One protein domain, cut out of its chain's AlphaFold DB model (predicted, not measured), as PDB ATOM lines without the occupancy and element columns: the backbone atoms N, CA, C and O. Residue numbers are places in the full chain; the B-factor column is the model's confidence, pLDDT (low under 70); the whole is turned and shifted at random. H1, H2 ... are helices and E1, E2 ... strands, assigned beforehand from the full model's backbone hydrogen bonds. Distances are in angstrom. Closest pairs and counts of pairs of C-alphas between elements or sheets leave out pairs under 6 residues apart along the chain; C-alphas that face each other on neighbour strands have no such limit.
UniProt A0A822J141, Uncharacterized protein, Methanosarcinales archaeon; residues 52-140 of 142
ATOM      1  N   THR A  52     -40.855 -21.742  41.777       56.84
ATOM      2  CA  THR A  52     -40.078 -21.989  40.558       56.84
ATOM      3  C   THR A  52     -38.907 -21.022  40.516       56.84
ATOM      4  O   THR A  52     -39.093 -19.803  40.469       56.84
ATOM      5  N   GLY A  53     -37.694 -21.568  40.588       50.72
ATOM      6  CA  GLY A  53     -36.469 -20.811  40.345       50.72
ATOM      7  C   GLY A  53     -36.302 -20.575  38.847       50.72
ATOM      8  O   GLY A  53     -36.563 -21.481  38.054       50.72
ATOM      9  N   ILE A  54     -35.911 -19.361  38.464       53.72
ATOM     10  CA  ILE A  54     -35.543 -19.039  37.084       53.72
ATOM     11  C   ILE A  54     -34.056 -18.696  37.088       53.72
ATOM     12  O   ILE A  54     -33.686 -17.615  37.544       53.72
ATOM     13  N   ASP A  55     -33.225 -19.593  36.562       52.97
ATOM     14  CA  ASP A  55     -31.845 -19.264  36.212       52.97
ATOM     15  C   ASP A  55     -31.825 -18.735  34.774       52.97
ATOM     16  O   ASP A  55     -32.199 -19.428  33.823       52.97
ATOM     17  N   VAL A  56     -31.457 -17.463  34.617       53.88
ATOM     18  CA  VAL A  56     -31.317 -16.808  33.308       53.88
ATOM     19  C   VAL A  56     -29.830 -16.675  32.989       53.88
ATOM     20  O   VAL A  56     -29.332 -15.593  32.656       53.88
ATOM     21  N   GLY A  57     -29.118 -17.795  33.118       45.44
ATOM     22  CA  GLY A  57     -27.768 -17.977  32.623       45.44
ATOM     23  C   GLY A  57     -27.702 -17.611  31.144       45.44
ATOM     24  O   GLY A  57     -28.554 -17.963  30.334       45.44
ATOM     25  N   LEU A  58     -26.697 -16.816  30.806       46.31
ATOM     26  CA  LEU A  58     -26.587 -16.001  29.601       46.31
ATOM     27  C   LEU A  58     -26.503 -16.760  28.262       46.31
ATOM     28  O   LEU A  58     -26.138 -16.143  27.263       46.31
ATOM     29  N   ILE A  59     -26.764 -18.063  28.227       47.09
ATOM     30  CA  ILE A  59     -26.466 -18.926  27.090       47.09
ATOM     31  C   ILE A  59     -27.595 -19.962  26.958       47.09
ATOM     32  O   ILE A  59     -27.705 -20.920  27.713       47.09
ATOM     33  N   ASP A  60     -28.456 -19.704  25.979       50.25
ATOM     34  CA  ASP A  60     -29.305 -20.657  25.258       50.25
ATOM     35  C   ASP A  60     -30.500 -21.347  25.937       50.25
ATOM     36  O   ASP A  60     -31.401 -21.762  25.203       50.25
ATOM     37  N   LEU A  61     -30.620 -21.408  27.265       55.00
ATOM     38  CA  LEU A  61     -31.753 -22.097  27.896       55.00
ATOM     39  C   LEU A  61     -32.133 -21.526  29.265       55.00
ATOM     40  O   LEU A  61     -31.327 -21.541  30.188       55.00
ATOM     41  N   ILE A  62     -33.394 -21.111  29.427       60.84
ATOM     42  CA  ILE A  62     -33.984 -20.993  30.765       60.84
ATOM     43  C   ILE A  62     -34.500 -22.375  31.141       60.84
ATOM     44  O   ILE A  62     -35.448 -22.861  30.524       60.84
ATOM     45  N   THR A  63     -33.879 -22.989  32.142       57.34
ATOM     46  CA  THR A  63     -34.378 -24.232  32.732       57.34
ATOM     47  C   THR A  63     -35.177 -23.874  33.972       57.34
ATOM     48  O   THR A  63     -34.646 -23.325  34.936       57.34
ATOM     49  N   LEU A  64     -36.475 -24.139  33.928       64.06
ATOM     50  CA  LEU A  64     -37.344 -24.017  35.085       64.06
ATOM     51  C   LEU A  64     -37.102 -25.211  36.016       64.06
ATOM     52  O   LEU A  64     -36.785 -26.313  35.571       64.06
ATOM     53  N   SER A  65     -37.295 -25.027  37.322       61.56
ATOM     54  CA  SER A  65     -37.113 -26.107  38.309       61.56
ATOM     55  C   SER A  65     -38.085 -27.290  38.142       61.56
ATOM     56  O   SER A  65     -37.932 -28.303  38.814       61.56
ATOM     57  N   ASN A  66     -39.082 -27.174  37.259       62.19
ATOM     58  CA  ASN A  66     -39.966 -28.260  36.821       62.19
ATOM     59  C   ASN A  66     -39.394 -29.062  35.625       62.19
ATOM     60  O   ASN A  66     -40.084 -29.927  35.095       62.19
ATOM     61  N   GLY A  67     -38.165 -28.765  35.185       61.09
ATOM     62  CA  GLY A  67     -37.494 -29.408  34.053       61.09
ATOM     63  C   GLY A  67     -37.846 -28.824  32.681       61.09
ATOM     64  O   GLY A  67     -37.292 -29.263  31.674       61.09
ATOM     65  N   GLU A  68     -38.738 -27.832  32.612       66.62
ATOM     66  CA  GLU A  68     -39.127 -27.202  31.352       66.62
ATOM     67  C   GLU A  68     -38.024 -26.271  30.834       66.62
ATOM     68  O   GLU A  68     -37.458 -25.456  31.568       66.62
ATOM     69  N   GLN A  69     -37.729 -26.392  29.541       66.56
ATOM     70  CA  GLN A  69     -36.670 -25.658  28.864       66.56
ATOM     71  C   GLN A  69     -37.262 -24.617  27.917       66.56
ATOM     72  O   GLN A  69     -37.877 -24.951  26.903       66.56
ATOM     73  N   ILE A  70     -37.033 -23.339  28.211       68.88
ATOM     74  CA  ILE A  70     -37.527 -22.231  27.398       68.88
ATOM     75  C   ILE A  70     -36.369 -21.640  26.602       68.88
ATOM     76  O   ILE A  70     -35.411 -21.093  27.155       68.88
ATOM     77  N   LYS A  71     -36.482 -21.730  25.274       68.12
ATOM     78  CA  LYS A  71     -35.502 -21.151  24.351       68.12
ATOM     79  C   LYS A  71     -35.620 -19.624  24.323       68.12
ATOM     80  O   LYS A  71     -36.740 -19.100  24.289       68.12
ATOM     81  N   PRO A  72     -34.496 -18.892  24.269       66.56
ATOM     82  CA  PRO A  72     -34.528 -17.451  24.116       66.56
ATOM     83  C   PRO A  72     -35.157 -17.063  22.765       66.56
ATOM     84  O   PRO A  72     -34.986 -17.766  21.762       66.56
ATOM     85  N   PRO A  73     -35.873 -15.930  22.692       71.50
ATOM     86  CA  PRO A  73     -36.478 -15.476  21.447       71.50
ATOM     87  C   PRO A  73     -35.433 -15.185  20.359       71.50
ATOM     88  O   PRO A  73     -34.373 -14.628  20.646       71.50
ATOM     89  N   LYS A  74     -35.768 -15.451  19.086       75.31
ATOM     90  CA  LYS A  74     -34.870 -15.235  17.927       75.31
ATOM     91  C   LYS A  74     -34.254 -13.827  17.876       75.31
ATOM     92  O   LYS A  74     -33.075 -13.683  17.566       75.31
ATOM     93  N   PHE A  75     -35.012 -12.800  18.266       76.56
ATOM     94  CA  PHE A  75     -34.548 -11.406  18.270       76.56
ATOM     95  C   PHE A  75     -33.378 -11.135  19.230       76.56
ATOM     96  O   PHE A  75     -32.668 -10.135  19.069       76.56
ATOM     97  N   LEU A  76     -33.201 -11.965  20.265       76.12
ATOM     98  CA  LEU A  76     -32.101 -11.822  21.216       76.12
ATOM     99  C   LEU A  76     -30.788 -12.245  20.557       76.12
ATOM    100  O   LEU A  76     -29.818 -11.493  20.598       76.12
ATOM    101  N   ARG A  77     -30.819 -13.376  19.844       78.50
ATOM    102  CA  ARG A  77     -29.682 -13.912  19.092       78.50
ATOM    103  C   ARG A  77     -29.213 -12.949  18.002       78.50
ATOM    104  O   ARG A  77     -28.042 -12.598  17.956       78.50
ATOM    105  N   GLU A  78     -30.140 -12.397  17.217       84.81
ATOM    106  CA  GLU A  78     -29.819 -11.362  16.216       84.81
ATOM    107  C   GLU A  78     -29.132 -10.130  16.834       84.81
ATOM    108  O   GLU A  78     -28.264  -9.494  16.229       84.81
ATOM    109  N   SER A  79     -29.525  -9.769  18.059       84.56
ATOM    110  CA  SER A  79     -28.950  -8.622  18.762       84.56
ATOM    111  C   SER A  79     -27.537  -8.926  19.280       84.56
ATOM    112  O   SER A  79     -26.682  -8.039  19.259       84.56
ATOM    113  N   GLU A  80     -27.267 -10.167  19.687       84.25
ATOM    114  CA  GLU A  80     -25.941 -10.660  20.084       84.25
ATOM    115  C   GLU A  80     -24.986 -10.799  18.889       84.25
ATOM    116  O   GLU A  80     -23.822 -10.388  18.972       84.25
ATOM    117  N   ASP A  81     -25.482 -11.252  17.738       88.69
ATOM    118  CA  ASP A  81     -24.722 -11.270  16.484       88.69
ATOM    119  C   ASP A  81     -24.310  -9.852  16.079       88.69
ATOM    120  O   ASP A  81     -23.144  -9.574  15.764       88.69
ATOM    121  N   LYS A  82     -25.249  -8.903  16.182       91.19
ATOM    122  CA  LYS A  82     -24.963  -7.483  15.968       91.19
ATOM    123  C   LYS A  82     -23.916  -6.965  16.950       91.19
ATOM    124  O   LYS A  82     -23.012  -6.237  16.540       91.19
ATOM    125  N   LEU A  83     -23.997  -7.335  18.229       92.44
ATOM    126  CA  LEU A  83     -22.996  -6.940  19.220       92.44
ATOM    127  C   LEU A  83     -21.602  -7.429  18.822       92.44
ATOM    128  O   LEU A  83     -20.649  -6.647  18.832       92.44
ATOM    129  N   THR A  84     -21.500  -8.692  18.417       92.06
ATOM    130  CA  THR A  84     -20.256  -9.303  17.946       92.06
ATOM    131  C   THR A  84     -19.691  -8.553  16.739       92.06
ATOM    132  O   THR A  84     -18.496  -8.246  16.690       92.06
ATOM    133  N   GLN A  85     -20.541  -8.185  15.776       94.81
ATOM    134  CA  GLN A  85     -20.131  -7.407  14.608       94.81
ATOM    135  C   GLN A  85     -19.611  -6.012  14.994       94.81
ATOM    136  O   GLN A  85     -18.556  -5.588  14.512       94.81
ATOM    137  N   GLU A  86     -20.308  -5.296  15.879       95.19
ATOM    138  CA  GLU A  86     -19.904  -3.951  16.301       95.19
ATOM    139  C   GLU A  86     -18.646  -3.958  17.187       95.19
ATOM    140  O   GLU A  86     -17.829  -3.038  17.089       95.19
ATOM    141  N   GLN A  87     -18.442  -5.006  17.993       93.31
ATOM    142  CA  GLN A  87     -17.205  -5.258  18.745       93.31
ATOM    143  C   GLN A  87     -16.019  -5.509  17.799       93.31
ATOM    144  O   GLN A  87     -14.968  -4.879  17.948       93.31
ATOM    145  N   LYS A  88     -16.195  -6.334  16.754       96.06
ATOM    146  CA  LYS A  88     -15.178  -6.534  15.700       96.06
ATOM    147  C   LYS A  88     -14.854  -5.234  14.961       96.06
ATOM    148  O   LYS A  88     -13.696  -4.950  14.661       96.06
ATOM    149  N   ARG A  89     -15.862  -4.409  14.666       94.69
ATOM    150  CA  ARG A  89     -15.640  -3.079  14.076       94.69
ATOM    151  C   ARG A  89     -14.858  -2.177  15.023       94.69
ATOM    152  O   ARG A  89     -13.980  -1.461  14.552       94.69
ATOM    153  N   LEU A  90     -15.146  -2.214  16.325       95.25
ATOM    154  CA  LEU A  90     -14.453  -1.422  17.343       95.25
ATOM    155  C   LEU A  90     -12.978  -1.803  17.482       95.25
ATOM    156  O   LEU A  90     -12.139  -0.902  17.557       95.25
ATOM    157  N   SER A  91     -12.662  -3.100  17.508       94.31
ATOM    158  CA  SER A  91     -11.286  -3.586  17.673       94.31
ATOM    159  C   SER A  91     -10.380  -3.169  16.513       94.31
ATOM    160  O   SER A  91      -9.224  -2.821  16.733       94.31
ATOM    161  N   ARG A  92     -10.929  -3.085  15.294       95.25
ATOM    162  CA  ARG A  92     -10.213  -2.629  14.090       95.25
ATOM    163  C   ARG A  92      -9.971  -1.112  14.037       95.25
ATOM    164  O   ARG A  92      -9.264  -0.642  13.150       95.25
ATOM    165  N   LYS A  93     -10.569  -0.302  14.925       94.12
ATOM    166  CA  LYS A  93     -10.374   1.162  14.920       94.12
ATOM    167  C   LYS A  93      -9.117   1.557  15.694       94.12
ATOM    168  O   LYS A  93      -8.899   1.104  16.814       94.12
ATOM    169  N   LYS A  94      -8.375   2.534  15.158       95.50
ATOM    170  CA  LYS A  94      -7.203   3.136  15.817       95.50
ATOM    171  C   LYS A  94      -7.541   3.606  17.235       95.50
ATOM    172  O   LYS A  94      -8.509   4.350  17.449       95.50
ATOM    173  N   ILE A  95      -6.727   3.188  18.202       92.94
ATOM    174  CA  ILE A  95      -6.839   3.580  19.610       92.94
ATOM    175  C   ILE A  95      -6.808   5.114  19.727       92.94
ATOM    176  O   ILE A  95      -6.124   5.789  18.964       92.94
ATOM    177  N   ARG A  96      -7.616   5.671  20.643       92.19
ATOM    178  CA  ARG A  96      -7.809   7.123  20.871       92.19
ATOM    179  C   ARG A  96      -8.328   7.941  19.670       92.19
ATOM    180  O   ARG A  96      -8.494   9.147  19.796       92.19
ATOM    181  N   SER A  97      -8.664   7.324  18.534       95.12
ATOM    182  CA  SER A  97      -9.270   8.056  17.412       95.12
ATOM    183  C   SER A  97     -10.720   8.467  17.695       95.12
ATOM    184  O   SER A  97     -11.476   7.733  18.341       95.12
ATOM    185  N   LYS A  98     -11.154   9.597  17.118       94.94
ATOM    186  CA  LYS A  98     -12.557  10.053  17.178       94.94
ATOM    187  C   LYS A  98     -13.531   8.983  16.657       94.94
ATOM    188  O   LYS A  98     -14.597   8.778  17.230       94.94
ATOM    189  N   ASN A  99     -13.134   8.242  15.619       93.44
ATOM    190  CA  ASN A  99     -13.927   7.148  15.049       93.44
ATOM    191  C   ASN A  99     -14.087   5.967  16.016       93.44
ATOM    192  O   ASN A  99     -15.164   5.378  16.081       93.44
ATOM    193  N   ARG A 100     -13.057   5.646  16.810       94.19
ATOM    194  CA  ARG A 100     -13.166   4.632  17.867       94.19
ATOM    195  C   ARG A 100     -14.141   5.071  18.957       94.19
ATOM    196  O   ARG A 100     -14.951   4.261  19.392       94.19
ATOM    197  N   THR A 101     -14.110   6.339  19.365       93.81
ATOM    198  CA  THR A 101     -15.062   6.881  20.351       93.81
ATOM    199  C   THR A 101     -16.504   6.798  19.850       93.81
ATOM    200  O   THR A 101     -17.369   6.311  20.575       93.81
ATOM    201  N   LYS A 102     -16.760   7.167  18.586       93.69
ATOM    202  CA  LYS A 102     -18.082   6.993  17.954       93.69
ATOM    203  C   LYS A 102     -18.528   5.526  17.967       93.69
ATOM    204  O   LYS A 102     -19.653   5.229  18.357       93.69
ATOM    205  N   GLN A 103     -17.631   4.603  17.624       94.94
ATOM    206  CA  GLN A 103     -17.933   3.171  17.610       94.94
ATOM    207  C   GLN A 103     -18.215   2.601  19.013       94.94
ATOM    208  O   GLN A 103     -19.101   1.764  19.162       94.94
ATOM    209  N   LYS A 104     -17.532   3.081  20.065       93.12
ATOM    210  CA  LYS A 104     -17.834   2.690  21.457       93.12
ATOM    211  C   LYS A 104     -19.277   3.019  21.844       93.12
ATOM    212  O   LYS A 104     -19.921   2.218  22.513       93.12
ATOM    213  N   ILE A 105     -19.787   4.171  21.406       92.44
ATOM    214  CA  ILE A 105     -21.179   4.572  21.656       92.44
ATOM    215  C   ILE A 105     -22.146   3.604  20.964       92.44
ATOM    216  O   ILE A 105     -23.145   3.212  21.562       92.44
ATOM    217  N   VAL A 106     -21.845   3.177  19.733       92.81
ATOM    218  CA  VAL A 106     -22.652   2.177  19.013       92.81
ATOM    219  C   VAL A 106     -22.691   0.854  19.782       92.81
ATOM    220  O   VAL A 106     -23.776   0.342  20.047       92.81
ATOM    221  N   VAL A 107     -21.534   0.342  20.213       92.81
ATOM    222  CA  VAL A 107     -21.441  -0.889  21.019       92.81
ATOM    223  C   VAL A 107     -22.248  -0.769  22.317       92.81
ATOM    224  O   VAL A 107     -23.036  -1.659  22.635       92.81
ATOM    225  N   ALA A 108     -22.138   0.355  23.030       90.00
ATOM    226  CA  ALA A 108     -22.911   0.601  24.249       90.00
ATOM    227  C   ALA A 108     -24.432   0.608  23.997       90.00
ATOM    228  O   ALA A 108     -25.194   0.030  24.776       90.00
ATOM    229  N   LYS A 109     -24.888   1.192  22.880       90.00
ATOM    230  CA  LYS A 109     -26.304   1.157  22.474       90.00
ATOM    231  C   LYS A 109     -26.793  -0.269  22.201       90.00
ATOM    232  O   LYS A 109     -27.918  -0.598  22.579       90.00
ATOM    233  N   VAL A 110     -25.969  -1.123  21.587       90.62
ATOM    234  CA  VAL A 110     -26.323  -2.533  21.355       90.62
ATOM    235  C   VAL A 110     -26.404  -3.306  22.675       90.62
ATOM    236  O   VAL A 110     -27.412  -3.971  22.912       90.62
ATOM    237  N   HIS A 111     -25.432  -3.148  23.581       87.56
ATOM    238  CA  HIS A 111     -25.497  -3.746  24.924       87.56
ATOM    239  C   HIS A 111     -26.773  -3.354  25.674       87.56
ATOM    240  O   HIS A 111     -27.444  -4.202  26.263       87.56
ATOM    241  N   ARG A 112     -27.148  -2.073  25.617       85.88
ATOM    242  CA  ARG A 112     -28.385  -1.583  26.231       85.88
ATOM    243  C   ARG A 112     -29.624  -2.246  25.635       85.88
ATOM    244  O   ARG A 112     -30.524  -2.629  26.380       85.88
ATOM    245  N   ARG A 113     -29.680  -2.394  24.307       87.25
ATOM    246  CA  ARG A 113     -30.794  -3.068  23.625       87.25
ATOM    247  C   ARG A 113     -30.945  -4.512  24.103       87.25
ATOM    248  O   ARG A 113     -32.049  -4.880  24.491       87.25
ATOM    249  N   ILE A 114     -29.847  -5.268  24.160       84.56
ATOM    250  CA  ILE A 114     -29.835  -6.653  24.658       84.56
ATOM    251  C   ILE A 114     -30.318  -6.704  26.110       84.56
ATOM    252  O   ILE A 114     -31.208  -7.481  26.443       84.56
ATOM    253  N   ARG A 115     -29.800  -5.828  26.980       82.56
ATOM    254  CA  ARG A 115     -30.230  -5.749  28.384       82.56
ATOM    255  C   ARG A 115     -31.735  -5.502  28.514       82.56
ATOM    256  O   ARG A 115     -32.395  -6.166  29.309       82.56
ATOM    257  N   ASN A 116     -32.280  -4.566  27.736       83.38
ATOM    258  CA  ASN A 116     -33.708  -4.250  27.758       83.38
ATOM    259  C   ASN A 116     -34.561  -5.411  27.231       83.38
ATOM    260  O   ASN A 116     -35.579  -5.727  27.837       83.38
ATOM    261  N   GLN A 117     -34.128  -6.071  26.154       82.00
ATOM    262  CA  GLN A 117     -34.780  -7.263  25.608       82.00
ATOM    263  C   GLN A 117     -34.810  -8.414  26.619       82.00
ATOM    264  O   GLN A 117     -35.859  -9.017  26.824       82.00
ATOM    265  N   ARG A 118     -33.688  -8.684  27.298       79.00
ATOM    266  CA  ARG A 118     -33.614  -9.713  28.346       79.00
ATOM    267  C   ARG A 118     -34.529  -9.395  29.518       79.00
ATOM    268  O   ARG A 118     -35.255 -10.267  29.980       79.00
ATOM    269  N   LYS A 119     -34.539  -8.136  29.963       78.62
ATOM    270  CA  LYS A 119     -35.420  -7.688  31.046       78.62
ATOM    271  C   LYS A 119     -36.899  -7.842  30.673       78.62
ATOM    272  O   LYS A 119     -37.674  -8.348  31.475       78.62
ATOM    273  N   ASP A 120     -37.290  -7.431  29.468       81.62
ATOM    274  CA  ASP A 120     -38.661  -7.587  28.968       81.62
ATOM    275  C   ASP A 120     -39.072  -9.063  28.883       81.62
ATOM    276  O   ASP A 120     -40.139  -9.437  29.370       81.62
ATOM    277  N   PHE A 121     -38.195  -9.914  28.346       77.81
ATOM    278  CA  PHE A 121     -38.427 -11.353  28.280       77.81
ATOM    279  C   PHE A 121     -38.613 -11.968  29.672       77.81
ATOM    280  O   PHE A 121     -39.613 -12.644  29.902       77.81
ATOM    281  N   ALA A 122     -37.727 -11.658  30.623       74.00
ATOM    282  CA  ALA A 122     -37.843 -12.115  32.004       74.00
ATOM    283  C   ALA A 122     -39.161 -11.676  32.659       74.00
ATOM    284  O   ALA A 122     -39.815 -12.476  33.328       74.00
ATOM    285  N   HIS A 123     -39.592 -10.427  32.446       74.94
ATOM    286  CA  HIS A 123     -40.869  -9.937  32.970       74.94
ATOM    287  C   HIS A 123     -42.071 -10.660  32.356       74.94
ATOM    288  O   HIS A 123     -43.001 -11.013  33.082       74.94
ATOM    289  N   LYS A 124     -42.065 -10.884  31.039       78.38
ATOM    290  CA  LYS A 124     -43.133 -11.607  30.334       78.38
ATOM    291  C   LYS A 124     -43.209 -13.061  30.772       78.38
ATOM    292  O   LYS A 124     -44.300 -13.532  31.079       78.38
ATOM    293  N   LEU A 125     -42.062 -13.731  30.859       75.19
ATOM    294  CA  LEU A 125     -41.970 -15.098  31.354       75.19
ATOM    295  C   LEU A 125     -42.496 -15.189  32.784       75.19
ATOM    296  O   LEU A 125     -43.364 -16.004  33.079       75.19
ATOM    297  N   SER A 126     -42.039 -14.285  33.651       68.62
ATOM    298  CA  SER A 126     -42.476 -14.256  35.043       68.62
ATOM    299  C   SER A 126     -43.986 -14.066  35.161       68.62
ATOM    300  O   SER A 126     -44.658 -14.747  35.929       68.62
ATOM    301  N   ARG A 127     -44.549 -13.159  34.357       73.44
ATOM    302  CA  ARG A 127     -45.992 -12.929  34.320       73.44
ATOM    303  C   ARG A 127     -46.751 -14.166  33.839       73.44
ATOM    304  O   ARG A 127     -47.769 -14.499  34.436       73.44
ATOM    305  N   ASN A 128     -46.265 -14.834  32.795       72.69
ATOM    306  CA  ASN A 128     -46.880 -16.053  32.275       72.69
ATOM    307  C   ASN A 128     -46.898 -17.172  33.331       72.69
ATOM    308  O   ASN A 128     -47.950 -17.748  33.581       72.69
ATOM    309  N   LEU A 129     -45.781 -17.390  34.030       68.75
ATOM    310  CA  LEU A 129     -45.675 -18.407  35.079       68.75
ATOM    311  C   LEU A 129     -46.600 -18.137  36.271       68.75
ATOM    312  O   LEU A 129     -47.265 -19.051  36.751       68.75
ATOM    313  N   VAL A 130     -46.691 -16.885  36.730       67.56
ATOM    314  CA  VAL A 130     -47.608 -16.519  37.826       67.56
ATOM    315  C   VAL A 130     -49.067 -16.744  37.424       67.56
ATOM    316  O   VAL A 130     -49.840 -17.266  38.226       67.56
ATOM    317  N   HIS A 131     -49.447 -16.373  36.196       67.38
ATOM    318  CA  HIS A 131     -50.817 -16.555  35.712       67.38
ATOM    319  C   HIS A 131     -51.191 -18.023  35.499       67.38
ATOM    320  O   HIS A 131     -52.329 -18.384  35.777       67.38
ATOM    321  N   ASN A 132     -50.253 -18.851  35.039       62.22
ATOM    322  CA  ASN A 132     -50.539 -20.243  34.707       62.22
ATOM    323  C   ASN A 132     -50.424 -21.187  35.916       62.22
ATOM    324  O   ASN A 132     -51.179 -22.149  35.983       62.22
ATOM    325  N   ASN A 133     -49.533 -20.913  36.883       53.91
ATOM    326  CA  ASN A 133     -49.135 -21.919  37.880       53.91
ATOM    327  C   ASN A 133     -49.281 -21.509  39.364       53.91
ATOM    328  O   ASN A 133     -48.879 -22.284  40.232       53.91
ATOM    329  N   GLN A 134     -49.834 -20.329  39.706       53.19
ATOM    330  CA  GLN A 134     -49.879 -19.828  41.104       53.19
ATOM    331  C   GLN A 134     -48.510 -19.951  41.823       53.19
ATOM    332  O   GLN A 134     -48.422 -20.271  43.012       53.19
ATOM    333  N   SER A 135     -47.416 -19.737  41.082       48.16
ATOM    334  CA  SER A 135     -46.057 -19.981  41.570       48.16
ATOM    335  C   SER A 135     -45.367 -18.702  42.038       48.16
ATOM    336  O   SER A 135     -45.464 -17.652  41.399       48.16
ATOM    337  N   ARG A 136     -44.592 -18.796  43.126       50.91
ATOM    338  CA  ARG A 136     -43.608 -17.764  43.493       50.91
ATOM    339  C   ARG A 136     -42.345 -17.949  42.665       50.91
ATOM    340  O   ARG A 136     -41.784 -19.042  42.626       50.91
ATOM    341  N   ILE A 137     -41.893 -16.861  42.050       54.28
ATOM    342  CA  ILE A 137     -40.658 -16.826  41.271       54.28
ATOM    343  C   ILE A 137     -39.519 -16.387  42.181       54.28
ATOM    344  O   ILE A 137     -39.577 -15.304  42.766       54.28
ATOM    345  N   CYS A 138     -38.489 -17.221  42.278       48.47
ATOM    346  CA  CYS A 138     -37.242 -16.892  42.958       48.47
ATOM    347  C   CYS A 138     -36.182 -16.547  41.901       48.47
ATOM    348  O   CYS A 138     -35.980 -17.313  40.959       48.47
ATOM    349  N   TRP A 139     -35.544 -15.384  42.044       47.72
ATOM    350  CA  TRP A 139     -34.380 -14.967  41.257       47.72
ATOM    351  C   TRP A 139     -33.131 -15.145  42.122       47.72
ATOM    352  O   TRP A 139     -33.044 -14.514  43.175       47.72
ATOM    353  N   GLU A 140     -32.173 -15.956  41.678       37.03
ATOM    354  CA  GLU A 140     -30.828 -16.006  42.262       37.03
ATOM    355  C   GLU A 140     -29.880 -15.197  41.368       37.03
ATOM    356  O   GLU A 140     -29.763 -15.449  40.172       37.03
TER     357      GLU A 140
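What this domain is: This is residues 52 to 140 of the 142 residues of an uncharacterized protein of Methanosarcinales archaeon (UniProt A0A822J141). What is the main picture? A small, loosely formed sheet of E2, E1 and E3 sits at one end of a long helical hairpin, near residues 122 to 133 of H2. H2 makes the length of the rod, and the shorter H1 lies side by side with part of it. What is it made of? The printed part has 89 residues, with E1, E2, H1, H2 and E3 along the chain; the sheet runs E2, E1, E3 and is mixed, and the class is mostly helix. How large is it? It is loose, with a radius of gyration of the C-alphas of 17.1 A, and spans 54 by 21 by 17 A.

How they stand to each other: How do the strands pair? The inner strand E1, residues 52 to 55, runs parallel to the edge strand E3, residues 135 to 138, at 34 degrees, with N 52 and O 136 at 3.0 A and N 138 and O 52 at 3.2 A, within hydrogen-bond range. The edge strand E2, residues 62 to 64, and E1 meet only at a point, where the C-alphas of Leu 64 and Ile 54 face each other at 5.7 A. Residues 62 to 63 of E2 also pair, antiparallel, with residues 69 to 70. How does the sheet stand to the helices? H2, residues 98 to 133, is on the sheet but only grazes it, with residues 122 to 133; its closest C-alphas to E3 are those of Leu 129 and Ser 135, 6.7 A. H1, residues 74 to 91, is not on the sheet and is apart from E1 and E3. How do the helices meet? H1 and H2 form a helical hairpin: they touch, the closest C-alphas being those of Leu 90 and Gln 103 at 5.8 A, and run opposite ways at a shallow tilt of 20 degrees. In H1 and H2 every O i to N i+4 pair is within hydrogen-bond range.

Where its parts are: Where are the strands? E1 begins at C-alpha 52, (-40.078, -21.989, 40.558), and is 9.7 A long; E2 is 6.3 A long. E3 is 9.4 A long and ends at C-alpha 138, (-37.242, -16.892, 42.958). Where are the helices? H1 is 26.3 A long. H2 is 52.8 A long and begins at C-alpha 98, (-12.557, 10.053, 17.178).

The domain as a whole: How far does it reach? The C-alphas of Lys 94 and Gln 134, the two farthest apart, are 54.7 A apart. Is it unbroken? The printed part has no cut; the link from H2 to E3 is tight and the other links are short. Where is confidence low? The pLDDT is under 70 at residues 52 to 72, residue 126 and residues 129 to 140, and the mean of the printed part is 75.7.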